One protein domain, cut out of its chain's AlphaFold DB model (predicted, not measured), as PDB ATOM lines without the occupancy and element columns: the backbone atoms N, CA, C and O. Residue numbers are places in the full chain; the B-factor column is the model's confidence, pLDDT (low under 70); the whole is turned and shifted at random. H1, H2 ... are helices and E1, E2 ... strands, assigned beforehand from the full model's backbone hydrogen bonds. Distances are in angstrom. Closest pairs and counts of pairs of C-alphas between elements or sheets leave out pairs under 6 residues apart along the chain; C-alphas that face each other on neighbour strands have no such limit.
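What this domain is: This is residues 29 to 192 of the 192 residues of an uncharacterized protein of Mucilaginibacter phyllosphaerae (UniProt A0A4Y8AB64). Two three-stranded sheets, E1, E6, E3 and E2, E5, E4 in order, lie face to face as a long sandwich, with an up-and-down bundle of three helices, H1, H2 and H3, at one end. The link between E5 and E6, residues 147 to 156, lies at the other end. The printed part has 164 residues, in the order E1 E2 E3 E4 H1 H2 E5 E6 H3; the class is mixed and both sheets are antiparallel. It is a rod of 81 by 30 by 22 A, only just loose, close to extended, with a radius of gyration of the C-alphas of 22.9 A.

How they stand to each other: Start with E1, residues 29 to 41, antiparallel to E6, residues 157 to 169, with N 30 and O 167 2.9 A apart. E6 also neighbours E3, residues 59 to 72, where N 65 and O 164 are 2.8 A apart; E3 bends by 70 degrees at residue 62. Next find E2, residues 46 to 54, E4, residues 74 to 83, and E5, residues 136 to 146: N 49 and O 143 are 2.9 A apart, as are N 78 and O 142. The facing parts of the sheets are 9.1 A apart, centre to centre. H1, residues 91 to 107, and H2, residues 111 to 129, form a hairpin and touch, closest at C-alphas 105 and 111, 4.7 A. H1 touches H3, residues 174 to 191, closest at C-alphas 101 and 185, 6.3 A. H2 only grazes the sheet E1 E6 E3, with residues 124 to 128. Every O i to N i+4 pair is within hydrogen-bond range in H1 and H3, 13 of 15 in H2.

Where its parts are: Find C-alpha 29 at (-23.761, 43.216, -9.515); from there E1 runs 37.2 A. E6 spans 38.4 A, and H3 runs 26.1 A to C-alpha 191 at (-18.839, 51.416, -32.059).

The domain as a whole: The two C-alphas farthest apart, Gln 107 and Tyr 151, are 80.9 A apart. The printed part has no cut and no long link; residue 192 alone is under pLDDT 70.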
ATOM      1  N   THR A  29     -23.662  43.213 -10.979       94.44
ATOM      2  CA  THR A  29     -23.761  43.216  -9.515       94.44
ATOM      3  C   THR A  29     -23.244  44.510  -8.903       94.44
ATOM      4  O   THR A  29     -22.273  45.084  -9.399       94.44
ATOM      5  N   MET A  30     -23.823  44.925  -7.780       95.31
ATOM      6  CA  MET A  30     -23.293  46.004  -6.941       95.31
ATOM      7  C   MET A  30     -23.398  45.641  -5.460       95.31
ATOM      8  O   MET A  30     -24.285  44.890  -5.061       95.31
ATOM      9  N   LYS A  31     -22.500  46.181  -4.635       96.12
ATOM     10  CA  LYS A  31     -22.554  46.040  -3.175       96.12
ATOM     11  C   LYS A  31     -22.989  47.356  -2.546       96.12
ATOM     12  O   LYS A  31     -22.498  48.411  -2.939       96.12
ATOM     13  N   VAL A  32     -23.889  47.281  -1.575       95.06
ATOM     14  CA  VAL A  32     -24.424  48.423  -0.828       95.06
ATOM     15  C   VAL A  32     -24.314  48.123   0.657       95.06
ATOM     16  O   VAL A  32     -24.622  47.015   1.083       95.06
ATOM     17  N   GLN A  33     -23.899  49.106   1.449       95.75
ATOM     18  CA  GLN A  33     -23.988  49.045   2.904       95.75
ATOM     19  C   GLN A  33     -25.090  49.990   3.375       95.75
ATOM     20  O   GLN A  33     -25.172  51.129   2.913       95.75
ATOM     21  N   THR A  34     -25.949  49.523   4.276       94.25
ATOM     22  CA  THR A  34     -27.046  50.327   4.823       94.25
ATOM     23  C   THR A  34     -27.269  50.018   6.297       94.25
ATOM     24  O   THR A  34     -27.182  48.864   6.714       94.25
ATOM     25  N   THR A  35     -27.565  51.038   7.097       95.00
ATOM     26  CA  THR A  35     -27.911  50.869   8.511       95.00
ATOM     27  C   THR A  35     -29.388  50.526   8.648       95.00
ATOM     28  O   THR A  35     -30.254  51.311   8.269       95.00
ATOM     29  N   VAL A  36     -29.684  49.361   9.228       94.19
ATOM     30  CA  VAL A  36     -31.060  48.850   9.388       94.19
ATOM     31  C   VAL A  36     -31.580  48.939  10.817       94.19
ATOM     32  O   VAL A  36     -32.784  48.859  11.053       94.19
ATOM     33  N   CYS A  37     -30.694  49.105  11.796       93.81
ATOM     34  CA  CYS A  37     -31.080  49.282  13.187       93.81
ATOM     35  C   CYS A  37     -30.097  50.214  13.880       93.81
ATOM     36  O   CYS A  37     -28.892  49.973  13.862       93.81
ATOM     37  N   HIS A  38     -30.625  51.228  14.558       95.69
ATOM     38  CA  HIS A  38     -29.860  52.072  15.462       95.69
ATOM     39  C   HIS A  38     -30.713  52.383  16.697       95.69
ATOM     40  O   HIS A  38     -31.499  53.328  16.706       95.69
ATOM     41  N   ILE A  39     -30.607  51.535  17.722       96.12
ATOM     42  CA  ILE A  39     -31.397  51.642  18.952       96.12
ATOM     43  C   ILE A  39     -30.461  51.857  20.140       96.12
ATOM     44  O   ILE A  39     -29.591  51.026  20.405       96.12
ATOM     45  N   ASP A  40     -30.723  52.909  20.910       96.31
ATOM     46  CA  ASP A  40     -30.229  53.087  22.275       96.31
ATOM     47  C   ASP A  40     -31.415  53.183  23.233       96.31
ATOM     48  O   ASP A  40     -32.431  53.809  22.932       96.31
ATOM     49  N   VAL A  41     -31.280  52.574  24.408       95.81
ATOM     50  CA  VAL A  41     -32.272  52.674  25.484       95.81
ATOM     51  C   VAL A  41     -31.590  52.923  26.823       95.81
ATOM     52  O   VAL A  41     -30.461  52.481  27.057       95.81
ATOM     53  N   SER A  42     -32.298  53.592  27.733       94.94
ATOM     54  CA  SER A  42     -31.883  53.729  29.132       94.94
ATOM     55  C   SER A  42     -31.755  52.362  29.823       94.94
ATOM     56  O   SER A  42     -32.168  51.324  29.306       94.94
ATOM     57  N   TRP A  43     -31.197  52.344  31.034       90.94
ATOM     58  CA  TRP A  43     -30.984  51.119  31.818       90.94
ATOM     59  C   TRP A  43     -32.280  50.364  32.171       90.94
ATOM     60  O   TRP A  43     -32.257  49.144  32.279       90.94
ATOM     61  N   ASN A  44     -33.423  51.043  32.291       92.38
ATOM     62  CA  ASN A  44     -34.749  50.423  32.437       92.38
ATOM     63  C   ASN A  44     -35.548  50.354  31.126       92.38
ATOM     64  O   ASN A  44     -36.663  49.834  31.120       92.38
ATOM     65  N   GLY A  45     -35.004  50.886  30.033       92.50
ATOM     66  CA  GLY A  45     -35.700  51.013  28.765       92.50
ATOM     67  C   GLY A  45     -35.755  49.708  27.974       92.50
ATOM     68  O   GLY A  45     -34.902  48.820  28.094       92.50
ATOM     69  N   ARG A  46     -36.769  49.620  27.114       95.50
ATOM     70  CA  ARG A  46     -36.927  48.583  26.097       95.50
ATOM     71  C   ARG A  46     -37.406  49.246  24.817       95.50
ATOM     72  O   ARG A  46     -38.299  50.082  24.866       95.50
ATOM     73  N   SER A  47     -36.828  48.850  23.692       96.75
ATOM     74  CA  SER A  47     -37.259  49.318  22.378       96.75
ATOM     75  C   SER A  47     -37.059  48.225  21.334       96.75
ATOM     76  O   SER A  47     -36.339  47.246  21.562       96.75
ATOM     77  N   GLY A  48     -37.727  48.384  20.201       95.19
ATOM     78  CA  GLY A  48     -37.568  47.545  19.030       95.19
ATOM     79  C   GLY A  48     -37.748  48.358  17.760       95.19
ATOM     80  O   GLY A  48     -38.318  49.447  17.785       95.19
ATOM     81  N   ILE A  49     -37.245  47.821  16.658       94.75
ATOM     82  CA  ILE A  49     -37.395  48.403  15.330       94.75
ATOM     83  C   ILE A  49     -37.809  47.316  14.352       94.75
ATOM     84  O   ILE A  49     -37.376  46.166  14.463       94.75
ATOM     85  N   ASN A  50     -38.634  47.707  13.390       96.00
ATOM     86  CA  ASN A  50     -38.866  46.958  12.175       96.00
ATOM     87  C   ASN A  50     -38.448  47.856  11.008       96.00
ATOM     88  O   ASN A  50     -38.999  48.943  10.842       96.00
ATOM     89  N   ASN A  51     -37.429  47.440  10.266       96.25
ATOM     90  CA  ASN A  51     -36.890  48.177   9.132       96.25
ATOM     91  C   ASN A  51     -36.984  47.305   7.882       96.25
ATOM     92  O   ASN A  51     -36.695  46.109   7.932       96.25
ATOM     93  N   VAL A  52     -37.379  47.906   6.766       96.62
ATOM     94  CA  VAL A  52     -37.442  47.231   5.473       96.62
ATOM     95  C   VAL A  52     -36.429  47.877   4.546       96.62
ATOM     96  O   VAL A  52     -36.538  49.060   4.224       96.62
ATOM     97  N   TYR A  53     -35.474  47.078   4.087       95.62
ATOM     98  CA  TYR A  53     -34.647  47.421   2.944       95.62
ATOM     99  C   TYR A  53     -35.294  46.835   1.689       95.62
ATOM    100  O   TYR A  53     -35.355  45.614   1.549       95.62
ATOM    101  N   ALA A  54     -35.767  47.697   0.791       95.38
ATOM    102  CA  ALA A  54     -36.279  47.311  -0.520       95.38
ATOM    103  C   ALA A  54     -35.219  47.573  -1.594       95.38
ATOM    104  O   ALA A  54     -34.549  48.611  -1.577       95.38
ATOM    105  N   ALA A  55     -35.067  46.635  -2.526       93.62
ATOM    106  CA  ALA A  55     -34.182  46.817  -3.662       93.62
ATOM    107  C   ALA A  55     -34.677  47.979  -4.550       93.62
ATOM    108  O   ALA A  55     -35.888  48.146  -4.725       93.62
ATOM    109  N   PRO A  56     -33.773  48.798  -5.118       91.44
ATOM    110  CA  PRO A  56     -34.150  49.797  -6.114       91.44
ATOM    111  C   PRO A  56     -34.769  49.148  -7.358       91.44
ATOM    112  O   PRO A  56     -34.464  48.004  -7.676       91.44
ATOM    113  N   SER A  57     -35.581  49.896  -8.110       87.62
ATOM    114  CA  SER A  57     -36.243  49.357  -9.307       87.62
ATOM    115  C   SER A  57     -35.247  48.754 -10.308       87.62
ATOM    116  O   SER A  57     -34.218  49.362 -10.626       87.62
ATOM    117  N   GLY A  58     -35.565  47.551 -10.786       88.62
ATOM    118  CA  GLY A  58     -34.738  46.758 -11.691       88.62
ATOM    119  C   GLY A  58     -33.553  46.043 -11.034       88.62
ATOM    120  O   GLY A  58     -32.848  45.289 -11.706       88.62
ATOM    121  N   TRP A  59     -33.329  46.241  -9.735       93.25
ATOM    122  CA  TRP A  59     -32.334  45.515  -8.955       93.25
ATOM    123  C   TRP A  59     -33.010  44.511  -8.032       93.25
ATOM    124  O   TRP A  59     -34.054  44.781  -7.452       93.25
ATOM    125  N   GLN A  60     -32.364  43.368  -7.841       94.94
ATOM    126  CA  GLN A  60     -32.789  42.335  -6.905       94.94
ATOM    127  C   GLN A  60     -31.684  42.060  -5.900       94.94
ATOM    128  O   GLN A  60     -30.497  42.173  -6.209       94.94
ATOM    129  N   ILE A  61     -32.057  41.641  -4.701       96.88
ATOM    130  CA  ILE A  61     -31.117  41.218  -3.670       96.88
ATOM    131  C   ILE A  61     -30.682  39.788  -3.970       96.88
ATOM    132  O   ILE A  61     -31.476  38.847  -3.891       96.88
ATOM    133  N   LEU A  62     -29.401  39.636  -4.287       96.19
ATOM    134  CA  LEU A  62     -28.766  38.345  -4.512       96.19
ATOM    135  C   LEU A  62     -28.345  37.703  -3.187       96.19
ATOM    136  O   LEU A  62     -28.557  36.516  -2.964       96.19
ATOM    137  N   SER A  63     -27.763  38.494  -2.288       96.62
ATOM    138  CA  SER A  63     -27.331  38.033  -0.968       96.62
ATOM    139  C   SER A  63     -27.201  39.200   0.001       96.62
ATOM    140  O   SER A  63     -27.006  40.343  -0.416       96.62
ATOM    141  N   PHE A  64     -27.229  38.919   1.299       97.19
ATOM    142  CA  PHE A  64     -26.952  39.915   2.328       97.19
ATOM    143  C   PHE A  64     -26.136  39.316   3.469       97.19
ATOM    144  O   PHE A  64     -26.159  38.110   3.707       97.19
ATOM    145  N   THR A  65     -25.391  40.165   4.166       97.12
ATOM    146  CA  THR A  65     -24.616  39.797   5.349       97.12
ATOM    147  C   THR A  65     -24.858  40.831   6.445       97.12
ATOM    148  O   THR A  65     -24.587  42.016   6.234       97.12
ATOM    149  N   PRO A  66     -25.358  40.423   7.623       96.00
ATOM    150  CA  PRO A  66     -25.528  41.338   8.737       96.00
ATOM    151  C   PRO A  66     -24.195  41.673   9.404       96.00
ATOM    152  O   PRO A  66     -23.361  40.797   9.645       96.00
ATOM    153  N   LYS A  67     -24.015  42.946   9.756       96.00
ATOM    154  CA  LYS A  67     -22.837  43.456  10.461       96.00
ATOM    155  C   LYS A  67     -23.267  44.117  11.762       96.00
ATOM    156  O   LYS A  67     -23.866  45.189  11.775       96.00
ATOM    157  N   VAL A  68     -22.957  43.464  12.880       95.75
ATOM    158  CA  VAL A  68     -23.197  44.037  14.210       95.75
ATOM    159  C   VAL A  68     -22.121  45.082  14.485       95.75
ATOM    160  O   VAL A  68     -20.995  44.737  14.832       95.75
ATOM    161  N   VAL A  69     -22.483  46.356  14.349       96.19
ATOM    162  CA  VAL A  69     -21.588  47.490  14.621       96.19
ATOM    163  C   VAL A  69     -21.418  47.680  16.128       96.19
ATOM    164  O   VAL A  69     -20.322  47.926  16.627       96.19
ATOM    165  N   SER A  70     -22.506  47.543  16.890       96.19
ATOM    166  CA  SER A  70     -22.456  47.633  18.348       96.19
ATOM    167  C   SER A  70     -23.582  46.840  18.994       96.19
ATOM    168  O   SER A  70     -24.729  46.904  18.558       96.19
ATOM    169  N   ARG A  71     -23.267  46.133  20.082       95.00
ATOM    170  CA  ARG A  71     -24.261  45.468  20.929       95.00
ATOM    171  C   ARG A  71     -23.945  45.670  22.406       95.00
ATOM    172  O   ARG A  71     -22.792  45.530  22.817       95.00
ATOM    173  N   ARG A  72     -24.962  45.975  23.214       93.81
ATOM    174  CA  ARG A  72     -24.870  46.040  24.682       93.81
ATOM    175  C   ARG A  72     -26.148  45.509  25.316       93.81
ATOM    176  O   ARG A  72     -27.240  45.864  24.881       93.81
ATOM    177  N   GLN A  73     -25.987  44.766  26.412       93.88
ATOM    178  CA  GLN A  73     -27.077  44.152  27.179       93.88
ATOM    179  C   GLN A  73     -27.872  43.122  26.361       93.88
ATOM    180  O   GLN A  73     -27.313  42.452  25.493       93.88
ATOM    181  N   ARG A  74     -29.155  42.941  26.691       91.19
ATOM    182  CA  ARG A  74     -30.021  41.929  26.086       91.19
ATOM    183  C   ARG A  74     -30.532  42.463  24.753       91.19
ATOM    184  O   ARG A  74     -31.364  43.370  24.727       91.19
ATOM    185  N   VAL A  75     -30.013  41.901  23.667       94.94
ATOM    186  CA  VAL A  75     -30.381  42.251  22.293       94.94
ATOM    187  C   VAL A  75     -30.808  41.008  21.527       94.94
ATOM    188  O   VAL A  75     -30.270  39.925  21.755       94.94
ATOM    189  N   SER A  76     -31.741  41.168  20.599       95.50
ATOM    190  CA  SER A  76     -32.075  40.148  19.605       95.50
ATOM    191  C   SER A  76     -32.356  40.810  18.264       95.50
ATOM    192  O   SER A  76     -32.793  41.960  18.215       95.50
ATOM    193  N   PHE A  77     -32.090  40.097  17.175       96.31
ATOM    194  CA  PHE A  77     -32.462  40.536  15.840       96.31
ATOM    195  C   PHE A  77     -32.700  39.340  14.924       96.31
ATOM    196  O   PHE A  77     -32.109  38.275  15.114       96.31
ATOM    197  N   THR A  78     -33.566  39.527  13.937       97.25
ATOM    198  CA  THR A  78     -33.915  38.534  12.921       97.25
ATOM    199  C   THR A  78     -34.059  39.207  11.566       97.25
ATOM    200  O   THR A  78     -34.407  40.387  11.480       97.25
ATOM    201  N   PHE A  79     -33.854  38.425  10.511       97.06
ATOM    202  CA  PHE A  79     -34.047  38.851   9.133       97.06
ATOM    203  C   PHE A  79     -35.068  37.945   8.463       97.06
ATOM    204  O   PHE A  79     -35.015  36.727   8.626       97.06
ATOM    205  N   SER A  80     -35.981  38.546   7.712       96.81
ATOM    206  CA  SER A  80     -36.903  37.850   6.823       96.81
ATOM    207  C   SER A  80     -36.716  38.391   5.413       96.81
ATOM    208  O   SER A  80     -36.503  39.590   5.235       96.81
ATOM    209  N   GLN A  81     -36.766  37.520   4.413       96.19
ATOM    210  CA  GLN A  81     -36.592  37.893   3.014       96.19
ATOM    211  C   GLN A  81     -37.912  37.711   2.274       96.19
ATOM    212  O   GLN A  81     -38.637  36.749   2.515       96.19
ATOM    213  N   THR A  82     -38.211  38.613   1.345       95.75
ATOM    214  CA  THR A  82     -39.332  38.430   0.412       95.75
ATOM    215  C   THR A  82     -38.776  38.068  -0.959       95.75
ATOM    216  O   THR A  82     -38.018  38.867  -1.512       95.75
ATOM    217  N   PRO A  83     -39.107  36.888  -1.511       92.88
ATOM    218  CA  PRO A  83     -38.654  36.490  -2.838       92.88
ATOM    219  C   PRO A  83     -39.083  37.487  -3.915       92.88
ATOM    220  O   PRO A  83     -40.185  38.040  -3.862       92.88
ATOM    221  N   SER A  84     -38.228  37.683  -4.912       90.94
ATOM    222  CA  SER A  84     -38.580  38.436  -6.109       90.94
ATOM    223  C   SER A  84     -39.535  37.618  -6.968       90.94
ATOM    224  O   SER A  84     -39.286  36.448  -7.266       90.94
ATOM    225  N   ASN A  85     -40.626  38.247  -7.394       82.38
ATOM    226  CA  ASN A  85     -41.588  37.661  -8.318       82.38
ATOM    227  C   ASN A  85     -41.700  38.577  -9.534       82.38
ATOM    228  O   ASN A  85     -42.577  39.433  -9.592       82.38
ATOM    229  N   PHE A  86     -40.791  38.408 -10.486       79.62
ATOM    230  CA  PHE A  86     -40.907  39.019 -11.805       79.62
ATOM    231  C   PHE A  86     -41.538  38.003 -12.759       79.62
ATOM    232  O   PHE A  86     -41.198  36.818 -12.751       79.62
ATOM    233  N   VAL A  87     -42.496  38.469 -13.556       72.88
ATOM    234  CA  VAL A  87     -43.181  37.668 -14.572       72.88
ATOM    235  C   VAL A  87     -43.060  38.420 -15.885       72.88
ATOM    236  O   VAL A  87     -43.574  39.527 -16.021       72.88
ATOM    237  N   TYR A  88     -42.365  37.820 -16.845       79.00
ATOM    238  CA  TYR A  88     -42.300  38.342 -18.203       79.00
ATOM    239  C   TYR A  88     -43.464  37.783 -19.011       79.00
ATOM    240  O   TYR A  88     -43.731  36.582 -18.973       79.00
ATOM    241  N   THR A  89     -44.145  38.656 -19.750       77.25
ATOM    242  CA  THR A  89     -45.299  38.288 -20.579       77.25
ATOM    243  C   THR A  89     -44.901  37.306 -21.681       77.25
ATOM    244  O   THR A  89     -45.687  36.439 -22.053       77.25
ATOM    245  N   SER A  90     -43.675  37.420 -22.200       81.75
ATOM    246  CA  SER A  90     -43.133  36.502 -23.200       81.75
ATOM    247  C   SER A  90     -41.616  36.363 -23.074       81.75
ATOM    248  O   SER A  90     -40.863  37.289 -23.377       81.75
ATOM    249  N   THR A  91     -41.160  35.178 -22.670       83.00
ATOM    250  CA  THR A  91     -39.732  34.826 -22.672       83.00
ATOM    251  C   THR A  91     -39.179  34.703 -24.086       83.00
ATOM    252  O   THR A  91     -38.052  35.114 -24.328       83.00
ATOM    253  N   SER A  92     -39.984  34.241 -25.049       86.75
ATOM    254  CA  SER A  92     -39.562  34.110 -26.448       86.75
ATOM    255  C   SER A  92     -39.218  35.453 -27.097       86.75
ATOM    256  O   SER A  92     -38.292  35.514 -27.902       86.75
ATOM    257  N   VAL A  93     -39.909  36.539 -26.722       88.00
ATOM    258  CA  VAL A  93     -39.556  37.905 -27.152       88.00
ATOM    259  C   VAL A  93     -38.214  38.342 -26.566       88.00
ATOM    260  O   VAL A  93     -37.443  39.025 -27.234       88.00
ATOM    261  N   ILE A  94     -37.912  37.964 -25.325       87.38
ATOM    262  CA  ILE A  94     -36.613  38.259 -24.709       87.38
ATOM    263  C   ILE A  94     -35.502  37.463 -25.408       87.38
ATOM    264  O   ILE A  94     -34.486  38.036 -25.804       87.38
ATOM    265  N   ASP A  95     -35.721  36.167 -25.622       89.00
ATOM    266  CA  ASP A  95     -34.750  35.280 -26.265       89.00
ATOM    267  C   ASP A  95     -34.448  35.718 -27.706       89.00
ATOM    268  O   ASP A  95     -33.287  35.729 -28.124       89.00
ATOM    269  N   SER A  96     -35.467  36.157 -28.458       91.56
ATOM    270  CA  SER A  96     -35.268  36.668 -29.819       91.56
ATOM    271  C   SER A  96     -34.389  37.920 -29.836       91.56
ATOM    272  O   SER A  96     -33.575  38.081 -30.741       91.56
ATOM    273  N   LYS A  97     -34.492  38.783 -28.819       91.88
ATOM    274  CA  LYS A  97     -33.672  39.999 -28.719       91.88
ATOM    275  C   LYS A  97     -32.205  39.700 -28.433       91.88
ATOM    276  O   LYS A  97     -31.343  40.420 -28.932       91.88
ATOM    277  N   PHE A  98     -31.900  38.635 -27.695       93.62
ATOM    278  CA  PHE A  98     -30.516  38.172 -27.561       93.62
ATOM    279  C   PHE A  98     -29.949  37.685 -28.899       93.62
ATOM    280  O   PHE A  98     -28.819  38.035 -29.236       93.62
ATOM    281  N   ASN A  99     -30.737  36.948 -29.689       93.44
ATOM    282  CA  ASN A  99     -30.313  36.511 -31.023       93.44
ATOM    283  C   ASN A  99     -30.091  37.709 -31.967       93.44
ATOM    284  O   ASN A  99     -29.051  37.778 -32.614       93.44
ATOM    285  N   GLU A 100     -30.997  38.696 -31.971       93.69
ATOM    286  CA  GLU A 100     -30.836  39.940 -32.748       93.69
ATOM    287  C   GLU A 100     -29.527  40.676 -32.406       93.69
ATOM    288  O   GLU A 100     -28.863  41.214 -33.290       93.69
ATOM    289  N   LEU A 101     -29.131  40.702 -31.127       93.06
ATOM    290  CA  LEU A 101     -27.876  41.325 -30.692       93.06
ATOM    291  C   LEU A 101     -26.640  40.562 -31.187       93.06
ATOM    292  O   LEU A 101     -25.661  41.196 -31.583       93.06
ATOM    293  N   LEU A 102     -26.678  39.226 -31.171       93.56
ATOM    294  CA  LEU A 102     -25.595  38.388 -31.699       93.56
ATOM    295  C   LEU A 102     -25.445  38.570 -33.213       93.56
ATOM    296  O   LEU A 102     -24.334  38.780 -33.701       93.56
ATOM    297  N   GLU A 103     -26.561  38.557 -33.946       93.75
ATOM    298  CA  GLU A 103     -26.581  38.801 -35.392       93.75
ATOM    299  C   GLU A 103     -26.051  40.195 -35.732       93.75
ATOM    300  O   GLU A 103     -25.211  40.337 -36.622       93.75
ATOM    301  N   LEU A 104     -26.474  41.224 -34.990       92.94
ATOM    302  CA  LEU A 104     -25.987  42.588 -35.183       92.94
ATOM    303  C   LEU A 104     -24.481  42.696 -34.915       92.94
ATOM    304  O   LEU A 104     -23.758  43.312 -35.699       92.94
ATOM    305  N   ALA A 105     -23.990  42.084 -33.833       91.19
ATOM    306  CA  ALA A 105     -22.565  42.071 -33.522       91.19
ATOM    307  C   ALA A 105     -21.749  41.382 -34.630       91.19
ATOM    308  O   ALA A 105     -20.670  41.863 -34.981       91.19
ATOM    309  N   ALA A 106     -22.269  40.300 -35.219       90.69
ATOM    310  CA  ALA A 106     -21.647  39.632 -36.359       90.69
ATOM    311  C   ALA A 106     -21.642  40.518 -37.617       90.69
ATOM    312  O   ALA A 106     -20.589  40.701 -38.227       90.69
ATOM    313  N   GLN A 107     -22.776  41.138 -37.961       92.00
ATOM    314  CA  GLN A 107     -22.896  42.053 -39.108       92.00
ATOM    315  C   GLN A 107     -21.951  43.258 -39.004       92.00
ATOM    316  O   GLN A 107     -21.441  43.742 -40.014       92.00
ATOM    317  N   LYS A 108     -21.697  43.732 -37.783       89.69
ATOM    318  CA  LYS A 108     -20.796  44.851 -37.487       89.69
ATOM    319  C   LYS A 108     -19.329  44.449 -37.312       89.69
ATOM    320  O   LYS A 108     -18.525  45.283 -36.913       89.69
ATOM    321  N   ASN A 109     -18.958  43.193 -37.584       85.75
ATOM    322  CA  ASN A 109     -17.614  42.652 -37.327       85.75
ATOM    323  C   ASN A 109     -17.131  42.856 -35.872       85.75
ATOM    324  O   ASN A 109     -15.934  42.907 -35.600       85.75
ATOM    325  N   ALA A 110     -18.065  42.945 -34.921       86.62
ATOM    326  CA  ALA A 110     -17.811  43.199 -33.505       86.62
ATOM    327  C   ALA A 110     -18.109  41.970 -32.620       86.62
ATOM    328  O   ALA A 110     -18.106  42.073 -31.391       86.62
ATOM    329  N   ALA A 111     -18.347  40.798 -33.223       87.19
ATOM    330  CA  ALA A 111     -18.665  39.553 -32.519       87.19
ATOM    331  C   ALA A 111     -17.636  39.216 -31.428       87.19
ATOM    332  O   ALA A 111     -18.013  39.028 -30.274       87.19
ATOM    333  N   GLN A 112     -16.336  39.286 -31.743       84.94
ATOM    334  CA  GLN A 112     -15.253  39.019 -30.782       84.94
ATOM    335  C   GLN A 112     -15.315  39.899 -29.525       84.94
ATOM    336  O   GLN A 112     -14.839  39.502 -28.464       84.94
ATOM    337  N   LYS A 113     -15.898  41.096 -29.636       88.12
ATOM    338  CA  LYS A 113     -16.005  42.058 -28.539       88.12
ATOM    339  C   LYS A 113     -17.267  41.858 -27.701       88.12
ATOM    340  O   LYS A 113     -17.214  42.038 -26.486       88.12
ATOM    341  N   TYR A 114     -18.396  41.512 -28.325       89.50
ATOM    342  CA  TYR A 114     -19.703  41.532 -27.653       89.50
ATOM    343  C   TYR A 114     -20.339  40.163 -27.419       89.50
ATOM    344  O   TYR A 114     -21.141  40.050 -26.494       89.50
ATOM    345  N   GLU A 115     -19.980  39.122 -28.169       91.25
ATOM    346  CA  GLU A 115     -20.617  37.801 -28.077       91.25
ATOM    347  C   GLU A 115     -20.552  37.222 -26.657       91.25
ATOM    348  O   GLU A 115     -21.578  36.846 -26.091       91.25
ATOM    349  N   GLY A 116     -19.374  37.247 -26.024       90.19
ATOM    350  CA  GLY A 116     -19.209  36.766 -24.648       90.19
ATOM    351  C   GLY A 116     -20.076  37.529 -23.639       90.19
ATOM    352  O   GLY A 116     -20.675  36.926 -22.751       90.19
ATOM    353  N   ARG A 117     -20.212  38.852 -23.808       90.44
ATOM    354  CA  ARG A 117     -21.065  39.685 -22.948       90.44
ATOM    355  C   ARG A 117     -22.545  39.366 -23.151       90.44
ATOM    356  O   ARG A 117     -23.272  39.255 -22.167       90.44
ATOM    357  N   ILE A 118     -22.985  39.217 -24.400       93.06
ATOM    358  CA  ILE A 118     -24.378  38.898 -24.740       93.06
ATOM    359  C   ILE A 118     -24.750  37.515 -24.186       93.06
ATOM    360  O   ILE A 118     -25.775  37.378 -23.518       93.06
ATOM    361  N   ASN A 119     -23.882  36.517 -24.374       93.38
ATOM    362  CA  ASN A 119     -24.085  35.163 -23.857       93.38
ATOM    363  C   ASN A 119     -24.108  35.123 -22.322       93.38
ATOM    364  O   ASN A 119     -24.953  34.443 -21.742       93.38
ATOM    365  N   GLN A 120     -23.247  35.897 -21.652       92.62
ATOM    366  CA  GLN A 120     -23.282  36.024 -20.193       92.62
ATOM    367  C   GLN A 120     -24.601  36.648 -19.713       92.62
ATOM    368  O   GLN A 120     -25.229  36.116 -18.802       92.62
ATOM    369  N   MET A 121     -25.056  37.733 -20.350       92.81
ATOM    370  CA  MET A 121     -26.332  38.376 -20.006       92.81
ATOM    371  C   MET A 121     -27.519  37.425 -20.180       92.81
ATOM    372  O   MET A 121     -28.412  37.409 -19.333       92.81
ATOM    373  N   ARG A 122     -27.519  36.625 -21.252       93.31
ATOM    374  CA  ARG A 122     -28.530  35.592 -21.488       93.31
ATOM    375  C   ARG A 122     -28.501  34.522 -20.399       93.31
ATOM    376  O   ARG A 122     -29.544  34.213 -19.831       93.31
ATOM    377  N   SER A 123     -27.318  34.010 -20.062       93.38
ATOM    378  CA  SER A 123     -27.153  33.005 -19.007       93.38
ATOM    379  C   SER A 123     -27.612  33.523 -17.640       93.38
ATOM    380  O   SER A 123     -28.319  32.821 -16.917       93.38
ATOM    381  N   ASP A 124     -27.274  34.769 -17.297       92.00
ATOM    382  CA  ASP A 124     -27.725  35.404 -16.058       92.00
ATOM    383  C   ASP A 124     -29.248  35.579 -16.034       92.00
ATOM    384  O   ASP A 124     -29.892  35.230 -15.042       92.00
ATOM    385  N   TYR A 125     -29.842  36.053 -17.131       90.81
ATOM    386  CA  TYR A 125     -31.296  36.117 -17.285       90.81
ATOM    387  C   TYR A 125     -31.952  34.752 -17.049       90.81
ATOM    388  O   TYR A 125     -32.824  34.639 -16.186       90.81
ATOM    389  N   GLU A 126     -31.502  33.711 -17.756       90.69
ATOM    390  CA  GLU A 126     -32.051  32.357 -17.657       90.69
ATOM    391  C   GLU A 126     -31.924  31.814 -16.228       90.69
ATOM    392  O   GLU A 126     -32.887  31.278 -15.677       90.69
ATOM    393  N   LYS A 127     -30.769  32.012 -15.587       91.31
ATOM    394  CA  LYS A 127     -30.478  31.575 -14.214       91.31
ATOM    395  C   LYS A 127     -31.415  32.192 -13.175       91.31
ATOM    396  O   LYS A 127     -31.867  31.485 -12.269       91.31
ATOM    397  N   TYR A 128     -31.690  33.493 -13.266       89.75
ATOM    398  CA  TYR A 128     -32.581  34.168 -12.315       89.75
ATOM    399  C   TYR A 128     -34.057  33.917 -12.648       89.75
ATOM    400  O   TYR A 128     -34.854  33.692 -11.739       89.75
ATOM    401  N   TYR A 129     -34.420  33.881 -13.934       87.19
ATOM    402  CA  TYR A 129     -35.786  33.602 -14.389       87.19
ATOM    403  C   TYR A 129     -36.253  32.184 -14.048       87.19
ATOM    404  O   TYR A 129     -37.336  32.004 -13.494       87.19
ATOM    405  N   SER A 130     -35.408  31.182 -14.285       88.19
ATOM    406  CA  SER A 130     -35.685  29.783 -13.929       88.19
ATOM    407  C   SER A 130     -35.604  29.499 -12.424       88.19
ATOM    408  O   SER A 130     -35.818  28.366 -12.000       88.19
ATOM    409  N   LYS A 131     -35.293  30.515 -11.603       85.38
ATOM    410  CA  LYS A 131     -35.109  30.411 -10.148       85.38
ATOM    411  C   LYS A 131     -34.049  29.384  -9.726       85.38
ATOM    412  O   LYS A 131     -34.058  28.949  -8.576       85.38
ATOM    413  N   VAL A 132     -33.093  29.060 -10.604       87.94
ATOM    414  CA  VAL A 132     -31.891  28.285 -10.242       87.94
ATOM    415  C   VAL A 132     -31.112  29.009  -9.143       87.94
ATOM    416  O   VAL A 132     -30.590  28.376  -8.227       87.94
ATOM    417  N   VAL A 133     -31.087  30.346  -9.191       89.31
ATOM    418  CA  VAL A 133     -30.671  31.188  -8.065       89.31
ATOM    419  C   VAL A 133     -31.822  32.092  -7.650       89.31
ATOM    420  O   VAL A 133     -32.344  32.862  -8.453       89.31
ATOM    421  N   THR A 134     -32.208  32.005  -6.377       91.31
ATOM    422  CA  THR A 134     -33.280  32.822  -5.806       91.31
ATOM    423  C   THR A 134     -32.789  34.233  -5.509       91.31
ATOM    424  O   THR A 134     -31.771  34.426  -4.844       91.31
ATOM    425  N   THR A 135     -33.549  35.218  -5.965       95.00
ATOM    426  CA  THR A 135     -33.354  36.632  -5.646       95.00
ATOM    427  C   THR A 135     -34.525  37.156  -4.814       95.00
ATOM    428  O   THR A 135     -35.580  36.519  -4.724       95.00
ATOM    429  N   HIS A 136     -34.321  38.287  -4.140       95.94
ATOM    430  CA  HIS A 136     -35.284  38.855  -3.195       95.94
ATOM    431  C   HIS A 136     -35.536  40.335  -3.482       95.94
ATOM    432  O   HIS A 136     -34.612  41.069  -3.828       95.94
ATOM    433  N   SER A 137     -36.771  40.791  -3.299       95.06
ATOM    434  CA  SER A 137     -37.146  42.193  -3.518       95.06
ATOM    435  C   SER A 137     -36.892  43.053  -2.281       95.06
ATOM    436  O   SER A 137     -36.671  44.257  -2.387       95.06
ATOM    437  N   GLN A 138     -36.901  42.437  -1.097       96.56
ATOM    438  CA  GLN A 138     -36.700  43.136   0.168       96.56
ATOM    439  C   GLN A 138     -36.173  42.224   1.281       96.56
ATOM    440  O   GLN A 138     -36.367  41.002   1.273       96.56
ATOM    441  N   ILE A 139     -35.552  42.861   2.275       97.38
ATOM    442  CA  ILE A 139     -35.177  42.277   3.563       97.38
ATOM    443  C   ILE A 139     -35.866  43.068   4.670       97.38
ATOM    444  O   ILE A 139     -35.683  44.279   4.796       97.38
ATOM    445  N   THR A 140     -36.611  42.368   5.515       97.69
ATOM    446  CA  THR A 140     -37.190  42.909   6.740       97.69
ATOM    447  C   THR A 140     -36.291  42.559   7.917       97.69
ATOM    448  O   THR A 140     -36.072  41.385   8.221       97.69
ATOM    449  N   THR A 141     -35.786  43.579   8.601       97.31
ATOM    450  CA  THR A 141     -34.993  43.456   9.824       97.31
ATOM    451  C   THR A 141     -35.870  43.768  11.023       97.31
ATOM    452  O   THR A 141     -36.399  44.871  11.138       97.31
ATOM    453  N   THR A 142     -35.982  42.824  11.954       97.50
ATOM    454  CA  THR A 142     -36.572  43.080  13.275       97.50
ATOM    455  C   THR A 142     -35.464  43.074  14.312       97.50
ATOM    456  O   THR A 142     -34.697  42.119  14.375       97.50
ATOM    457  N   GLY A 143     -35.370  44.125  15.121       96.19
ATOM    458  CA  GLY A 143     -34.391  44.244  16.200       96.19
ATOM    459  C   GLY A 143     -35.064  44.603  17.518       96.19
ATOM    460  O   GLY A 143     -36.062  45.321  17.531       96.19
ATOM    461  N   SER A 144     -34.525  44.126  18.637       96.56
ATOM    462  CA  SER A 144     -34.983  44.507  19.972       96.56
ATOM    463  C   SER A 144     -33.828  44.660  20.955       96.56
ATOM    464  O   SER A 144     -32.816  43.958  20.873       96.56
ATOM    465  N   VAL A 145     -33.983  45.601  21.886       96.81
ATOM    466  CA  VAL A 145     -32.982  45.957  22.897       96.81
ATOM    467  C   VAL A 145     -33.658  46.169  24.239       96.81
ATOM    468  O   VAL A 145     -34.705  46.817  24.326       96.81
ATOM    469  N   ARG A 146     -33.029  45.676  25.308       95.12
ATOM    470  CA  ARG A 146     -33.419  45.956  26.692       95.12
ATOM    471  C   ARG A 146     -32.198  46.322  27.537       95.12
ATOM    472  O   ARG A 146     -31.200  45.598  27.529       95.12
ATOM    473  N   GLY A 147     -32.297  47.428  28.276       91.62
ATOM    474  CA  GLY A 147     -31.312  47.814  29.287       91.62
ATOM    475  C   GLY A 147     -31.307  46.868  30.494       91.62
ATOM    476  O   GLY A 147     -32.247  46.093  30.697       91.62
ATOM    477  N   ASN A 148     -30.242  46.914  31.296       90.44
ATOM    478  CA  ASN A 148     -30.184  46.187  32.562       90.44
ATOM    479  C   ASN A 148     -30.528  47.113  33.738       90.44
ATOM    480  O   ASN A 148     -29.848  48.118  33.952       90.44
ATOM    481  N   ASN A 149     -31.562  46.741  34.498       85.69
ATOM    482  CA  ASN A 149     -32.031  47.416  35.712       85.69
ATOM    483  C   ASN A 149     -31.725  46.597  36.985       85.69
ATOM    484  O   ASN A 149     -32.396  46.705  38.007       85.69
ATOM    485  N   GLU A 150     -30.735  45.714  36.940       84.94
ATOM    486  CA  GLU A 150     -30.247  45.078  38.158       84.94
ATOM    487  C   GLU A 150     -29.602  46.133  39.069       84.94
ATOM    488  O   GLU A 150     -28.873  47.018  38.609       84.94
ATOM    489  N   TYR A 151     -29.884  46.034  40.372       74.19
ATOM    490  CA  TYR A 151     -29.515  47.021  41.396       74.19
ATOM    491  C   TYR A 151     -28.019  47.382  41.374       74.19
ATOM    492  O   TYR A 151     -27.661  48.542  41.554       74.19
ATOM    493  N   PHE A 152     -27.158  46.409  41.056       73.94
ATOM    494  CA  PHE A 152     -25.698  46.555  41.023       73.94
ATOM    495  C   PHE A 152     -25.107  46.827  39.627       73.94
ATOM    496  O   PHE A 152     -23.903  47.045  39.503       73.94
ATOM    497  N   SER A 153     -25.912  46.834  38.557       77.81
ATOM    498  CA  SER A 153     -25.405  47.007  37.187       77.81
ATOM    499  C   SER A 153     -26.411  47.688  36.261       77.81
ATOM    500  O   SER A 153     -26.809  47.139  35.230       77.81
ATOM    501  N   ARG A 154     -26.776  48.928  36.606       88.44
ATOM    502  CA  ARG A 154     -27.582  49.812  35.752       88.44
ATOM    503  C   ARG A 154     -26.821  50.164  34.481       88.44
ATOM    504  O   ARG A 154     -25.972  51.054  34.478       88.44
ATOM    505  N   ARG A 155     -27.104  49.452  33.392       91.50
ATOM    506  CA  ARG A 155     -26.410  49.642  32.113       91.50
ATOM    507  C   ARG A 155     -27.414  49.863  30.982       91.50
ATOM    508  O   ARG A 155     -28.340  49.063  30.845       91.50
ATOM    509  N   PRO A 156     -27.240  50.913  30.160       94.38
ATOM    510  CA  PRO A 156     -28.090  51.144  28.997       94.38
ATOM    511  C   PRO A 156     -27.938  50.016  27.971       94.38
ATOM    512  O   PRO A 156     -26.891  49.361  27.899       94.38
ATOM    513  N   GLY A 157     -28.986  49.798  27.180       95.81
ATOM    514  CA  GLY A 157     -28.981  48.842  26.073       95.81
ATOM    515  C   GLY A 157     -28.644  49.526  24.748       95.81
ATOM    516  O   GLY A 157     -28.982  50.693  24.559       95.81
ATOM    517  N   ARG A 158     -27.995  48.798  23.832       97.12
ATOM    518  CA  ARG A 158     -27.663  49.287  22.484       97.12
ATOM    519  C   ARG A 158     -27.686  48.167  21.453       97.12
ATOM    520  O   ARG A 158     -27.106  47.111  21.713       97.12
ATOM    521  N   LEU A 159     -28.240  48.437  20.274       97.06
ATOM    522  CA  LEU A 159     -28.077  47.608  19.076       97.06
ATOM    523  C   LEU A 159     -27.937  48.491  17.837       97.06
ATOM    524  O   LEU A 159     -28.904  49.136  17.428       97.06
ATOM    525  N   TYR A 160     -26.748  48.470  17.237       97.44
ATOM    526  CA  TYR A 160     -26.467  49.067  15.932       97.44
ATOM    527  C   TYR A 160     -26.141  47.949  14.943       97.44
ATOM    528  O   TYR A 160     -25.240  47.137  15.198       97.44
ATOM    529  N   LEU A 161     -26.889  47.894  13.846       96.81
ATOM    530  CA  LEU A 161     -26.821  46.830  12.853       96.81
ATOM    531  C   LEU A 161     -26.827  47.440  11.457       96.81
ATOM    532  O   LEU A 161     -27.769  48.147  11.088       96.81
ATOM    533  N   ASP A 162     -25.809  47.083  10.692       96.25
ATOM    534  CA  ASP A 162     -25.738  47.348   9.266       96.25
ATOM    535  C   ASP A 162     -26.025  46.065   8.480       96.25
ATOM    536  O   ASP A 162     -25.860  44.943   8.977       96.25
ATOM    537  N   LEU A 163     -26.433  46.237   7.230       96.00
ATOM    538  CA  LEU A 163     -26.493  45.196   6.219       96.00
ATOM    539  C   LEU A 163     -25.534  45.530   5.084       96.00
ATOM    540  O   LEU A 163     -25.622  46.601   4.486       96.00
ATOM    541  N   GLU A 164     -24.675  44.574   4.748       97.69
ATOM    542  CA  GLU A 164     -24.003  44.531   3.454       97.69
ATOM    543  C   GLU A 164     -24.882  43.731   2.492       97.69
ATOM    544  O   GLU A 164     -25.098  42.535   2.684       97.69
ATOM    545  N   VAL A 165     -25.406  44.385   1.461       97.69
ATOM    546  CA  VAL A 165     -26.311  43.802   0.472       97.69
ATOM    547  C   VAL A 165     -25.600  43.720  -0.872       97.69
ATOM    548  O   VAL A 165     -25.029  44.699  -1.345       97.69
ATOM    549  N   THR A 166     -25.638  42.551  -1.504       97.69
ATOM    550  CA  THR A 166     -25.251  42.387  -2.909       97.69
ATOM    551  C   THR A 166     -26.510  42.403  -3.754       97.69
ATOM    552  O   THR A 166     -27.377  41.539  -3.605       97.69
ATOM    553  N   LEU A 167     -26.606  43.397  -4.627       96.81
ATOM    554  CA  LEU A 167     -27.667  43.530  -5.606       96.81
ATOM    555  C   LEU A 167     -27.207  42.976  -6.955       96.81
ATOM    556  O   LEU A 167     -26.027  43.076  -7.298       96.81
ATOM    557  N   VAL A 168     -28.147  42.452  -7.729       95.44
ATOM    558  CA  VAL A 168     -27.978  42.090  -9.137       95.44
ATOM    559  C   VAL A 168     -29.025  42.816  -9.968       95.44
ATOM    560  O   VAL A 168     -30.182  42.912  -9.563       95.44
ATOM    561  N   TYR A 169     -28.627  43.353 -11.114       93.06
ATOM    562  CA  TYR A 169     -29.558  43.983 -12.031       93.06
ATOM    563  C   TYR A 169     -30.312  42.901 -12.808       93.06
ATOM    564  O   TYR A 169     -29.741  42.204 -13.650       93.06
ATOM    565  N   MET A 170     -31.589  42.752 -12.474       91.56
ATOM    566  CA  MET A 170     -32.538  41.844 -13.104       91.56
ATOM    567  C   MET A 170     -33.880  42.586 -13.149       91.56
ATOM    568  O   MET A 170     -34.573  42.645 -12.129       91.56
ATOM    569  N   PRO A 171     -34.197  43.223 -14.292       88.50
ATOM    570  CA  PRO A 171     -35.356  44.093 -14.440       88.50
ATOM    571  C   PRO A 171     -36.682  43.450 -14.029       88.50
ATOM    572  O   PRO A 171     -36.968  42.315 -14.412       88.50
ATOM    573  N   ASP A 172     -37.506  44.206 -13.302       82.88
ATOM    574  CA  ASP A 172     -38.791  43.736 -12.762       82.88
ATOM    575  C   ASP A 172     -39.862  43.570 -13.845       82.88
ATOM    576  O   ASP A 172     -40.804  42.793 -13.686       82.88
ATOM    577  N   THR A 173     -39.726  44.316 -14.947       84.56
ATOM    578  CA  THR A 173     -40.694  44.340 -16.047       84.56
ATOM    579  C   THR A 173     -40.035  44.044 -17.387       84.56
ATOM    580  O   THR A 173     -38.842  44.295 -17.594       84.56
ATOM    581  N   GLN A 174     -40.835  43.544 -18.330       85.12
ATOM    582  CA  GLN A 174     -40.380  43.278 -19.692       85.12
ATOM    583  C   GLN A 174     -39.905  44.564 -20.385       85.12
ATOM    584  O   GLN A 174     -38.901  44.543 -21.087       85.12
ATOM    585  N   GLU A 175     -40.558  45.707 -20.162       84.69
ATOM    586  CA  GLU A 175     -40.162  46.986 -20.765       84.69
ATOM    587  C   GLU A 175     -38.789  47.442 -20.274       84.69
ATOM    588  O   GLU A 175     -37.993  47.943 -21.064       84.69
ATOM    589  N   GLN A 176     -38.507  47.294 -18.979       83.12
ATOM    590  CA  GLN A 176     -37.192  47.621 -18.432       83.12
ATOM    591  C   GLN A 176     -36.123  46.690 -19.007       83.12
ATOM    592  O   GLN A 176     -35.064  47.158 -19.421       83.12
ATOM    593  N   PHE A 177     -36.437  45.397 -19.118       87.38
ATOM    594  CA  PHE A 177     -35.554  44.408 -19.726       87.38
ATOM    595  C   PHE A 177     -35.212  44.754 -21.180       87.38
ATOM    596  O   PHE A 177     -34.041  44.805 -21.562       87.38
ATOM    597  N   LEU A 178     -36.231  45.061 -21.985       87.62
ATOM    598  CA  LEU A 178     -36.066  45.432 -23.388       87.62
ATOM    599  C   LEU A 178     -35.263  46.728 -23.551       87.62
ATOM    600  O   LEU A 178     -34.440  46.809 -24.459       87.62
ATOM    601  N   ARG A 179     -35.430  47.713 -22.657       85.94
ATOM    602  CA  ARG A 179     -34.595  48.929 -22.661       85.94
ATOM    603  C   ARG A 179     -33.118  48.617 -22.419       85.94
ATOM    604  O   ARG A 179     -32.270  49.213 -23.078       85.94
ATOM    605  N   SER A 180     -32.800  47.684 -21.521       85.81
ATOM    606  CA  SER A 180     -31.413  47.268 -21.276       85.81
ATOM    607  C   SER A 180     -30.781  46.592 -22.495       85.81
ATOM    608  O   SER A 180     -29.603  46.821 -22.775       85.81
ATOM    609  N   LEU A 181     -31.552  45.792 -23.238       88.62
ATOM    610  CA  LEU A 181     -31.086  45.189 -24.493       88.62
ATOM    611  C   LEU A 181     -30.942  46.227 -25.613       88.62
ATOM    612  O   LEU A 181     -29.951  46.210 -26.341       88.62
ATOM    613  N   GLU A 182     -31.885  47.163 -25.723       88.31
ATOM    614  CA  GLU A 182     -31.838  48.234 -26.724       88.31
ATOM    615  C   GLU A 182     -30.641  49.167 -26.502       88.31
ATOM    616  O   GLU A 182     -29.983  49.570 -27.457       88.31
ATOM    617  N   TYR A 183     -30.283  49.449 -25.248       86.62
ATOM    618  CA  TYR A 183     -29.053  50.179 -24.940       86.62
ATOM    619  C   TYR A 183     -27.813  49.453 -25.486       86.62
ATOM    620  O   TYR A 183     -26.976  50.069 -26.141       86.62
ATOM    621  N   LEU A 184     -27.707  48.130 -25.297       86.94
ATOM    622  CA  LEU A 184     -26.582  47.366 -25.847       86.94
ATOM    623  C   LEU A 184     -26.573  47.384 -27.384       86.94
ATOM    624  O   LEU A 184     -25.510  47.499 -27.991       86.94
ATOM    625  N   LYS A 185     -27.750  47.340 -28.012       88.81
ATOM    626  CA  LYS A 185     -27.899  47.488 -29.465       88.81
ATOM    627  C   LYS A 185     -27.357  48.831 -29.960       88.81
ATOM    628  O   LYS A 185     -26.645  48.877 -30.961       88.81
ATOM    629  N   GLN A 186     -27.669  49.922 -29.258       87.88
ATOM    630  CA  GLN A 186     -27.160  51.259 -29.577       87.88
ATOM    631  C   GLN A 186     -25.638  51.327 -29.446       87.88
ATOM    632  O   GLN A 186     -24.986  51.845 -30.347       87.88
ATOM    633  N   VAL A 187     -25.079  50.734 -28.386       86.25
ATOM    634  CA  VAL A 187     -23.625  50.654 -28.167       86.25
ATOM    635  C   VAL A 187     -22.926  49.923 -29.318       86.25
ATOM    636  O   VAL A 187     -21.968  50.448 -29.882       86.25
ATOM    637  N   ILE A 188     -23.435  48.754 -29.727       86.44
ATOM    638  CA  ILE A 188     -22.879  47.992 -30.861       86.44
ATOM    639  C   ILE A 188     -22.930  48.821 -32.154       86.44
ATOM    640  O   ILE A 188     -21.972  48.825 -32.920       86.44
ATOM    641  N   ASN A 189     -24.021  49.557 -32.385       86.75
ATOM    642  CA  ASN A 189     -24.174  50.403 -33.571       86.75
ATOM    643  C   ASN A 189     -23.273  51.643 -33.579       86.75
ATOM    644  O   ASN A 189     -22.895  52.091 -34.656       86.75
ATOM    645  N   SER A 190     -22.973  52.223 -32.415       82.50
ATOM    646  CA  SER A 190     -22.112  53.407 -32.316       82.50
ATOM    647  C   SER A 190     -20.623  53.084 -32.420       82.50
ATOM    648  O   SER A 190     -19.834  53.966 -32.741       82.50
ATOM    649  N   GLU A 191     -20.240  51.842 -32.119       71.50
ATOM    650  CA  GLU A 191     -18.839  51.416 -32.059       71.50
ATOM    651  C   GLU A 191     -18.388  50.569 -33.264       71.50
ATOM    652  O   GLU A 191     -17.201  50.249 -33.346       71.50
ATOM    653  N   GLY A 192     -19.303  50.203 -34.173       55.78
ATOM    654  CA  GLY A 192     -19.027  49.422 -35.390       55.78
ATOM    655  C   GLY A 192     -19.435  50.137 -36.667       55.78
ATOM    656  O   GLY A 192     -18.581  50.245 -37.568       55.78
TER     657      GLY A 192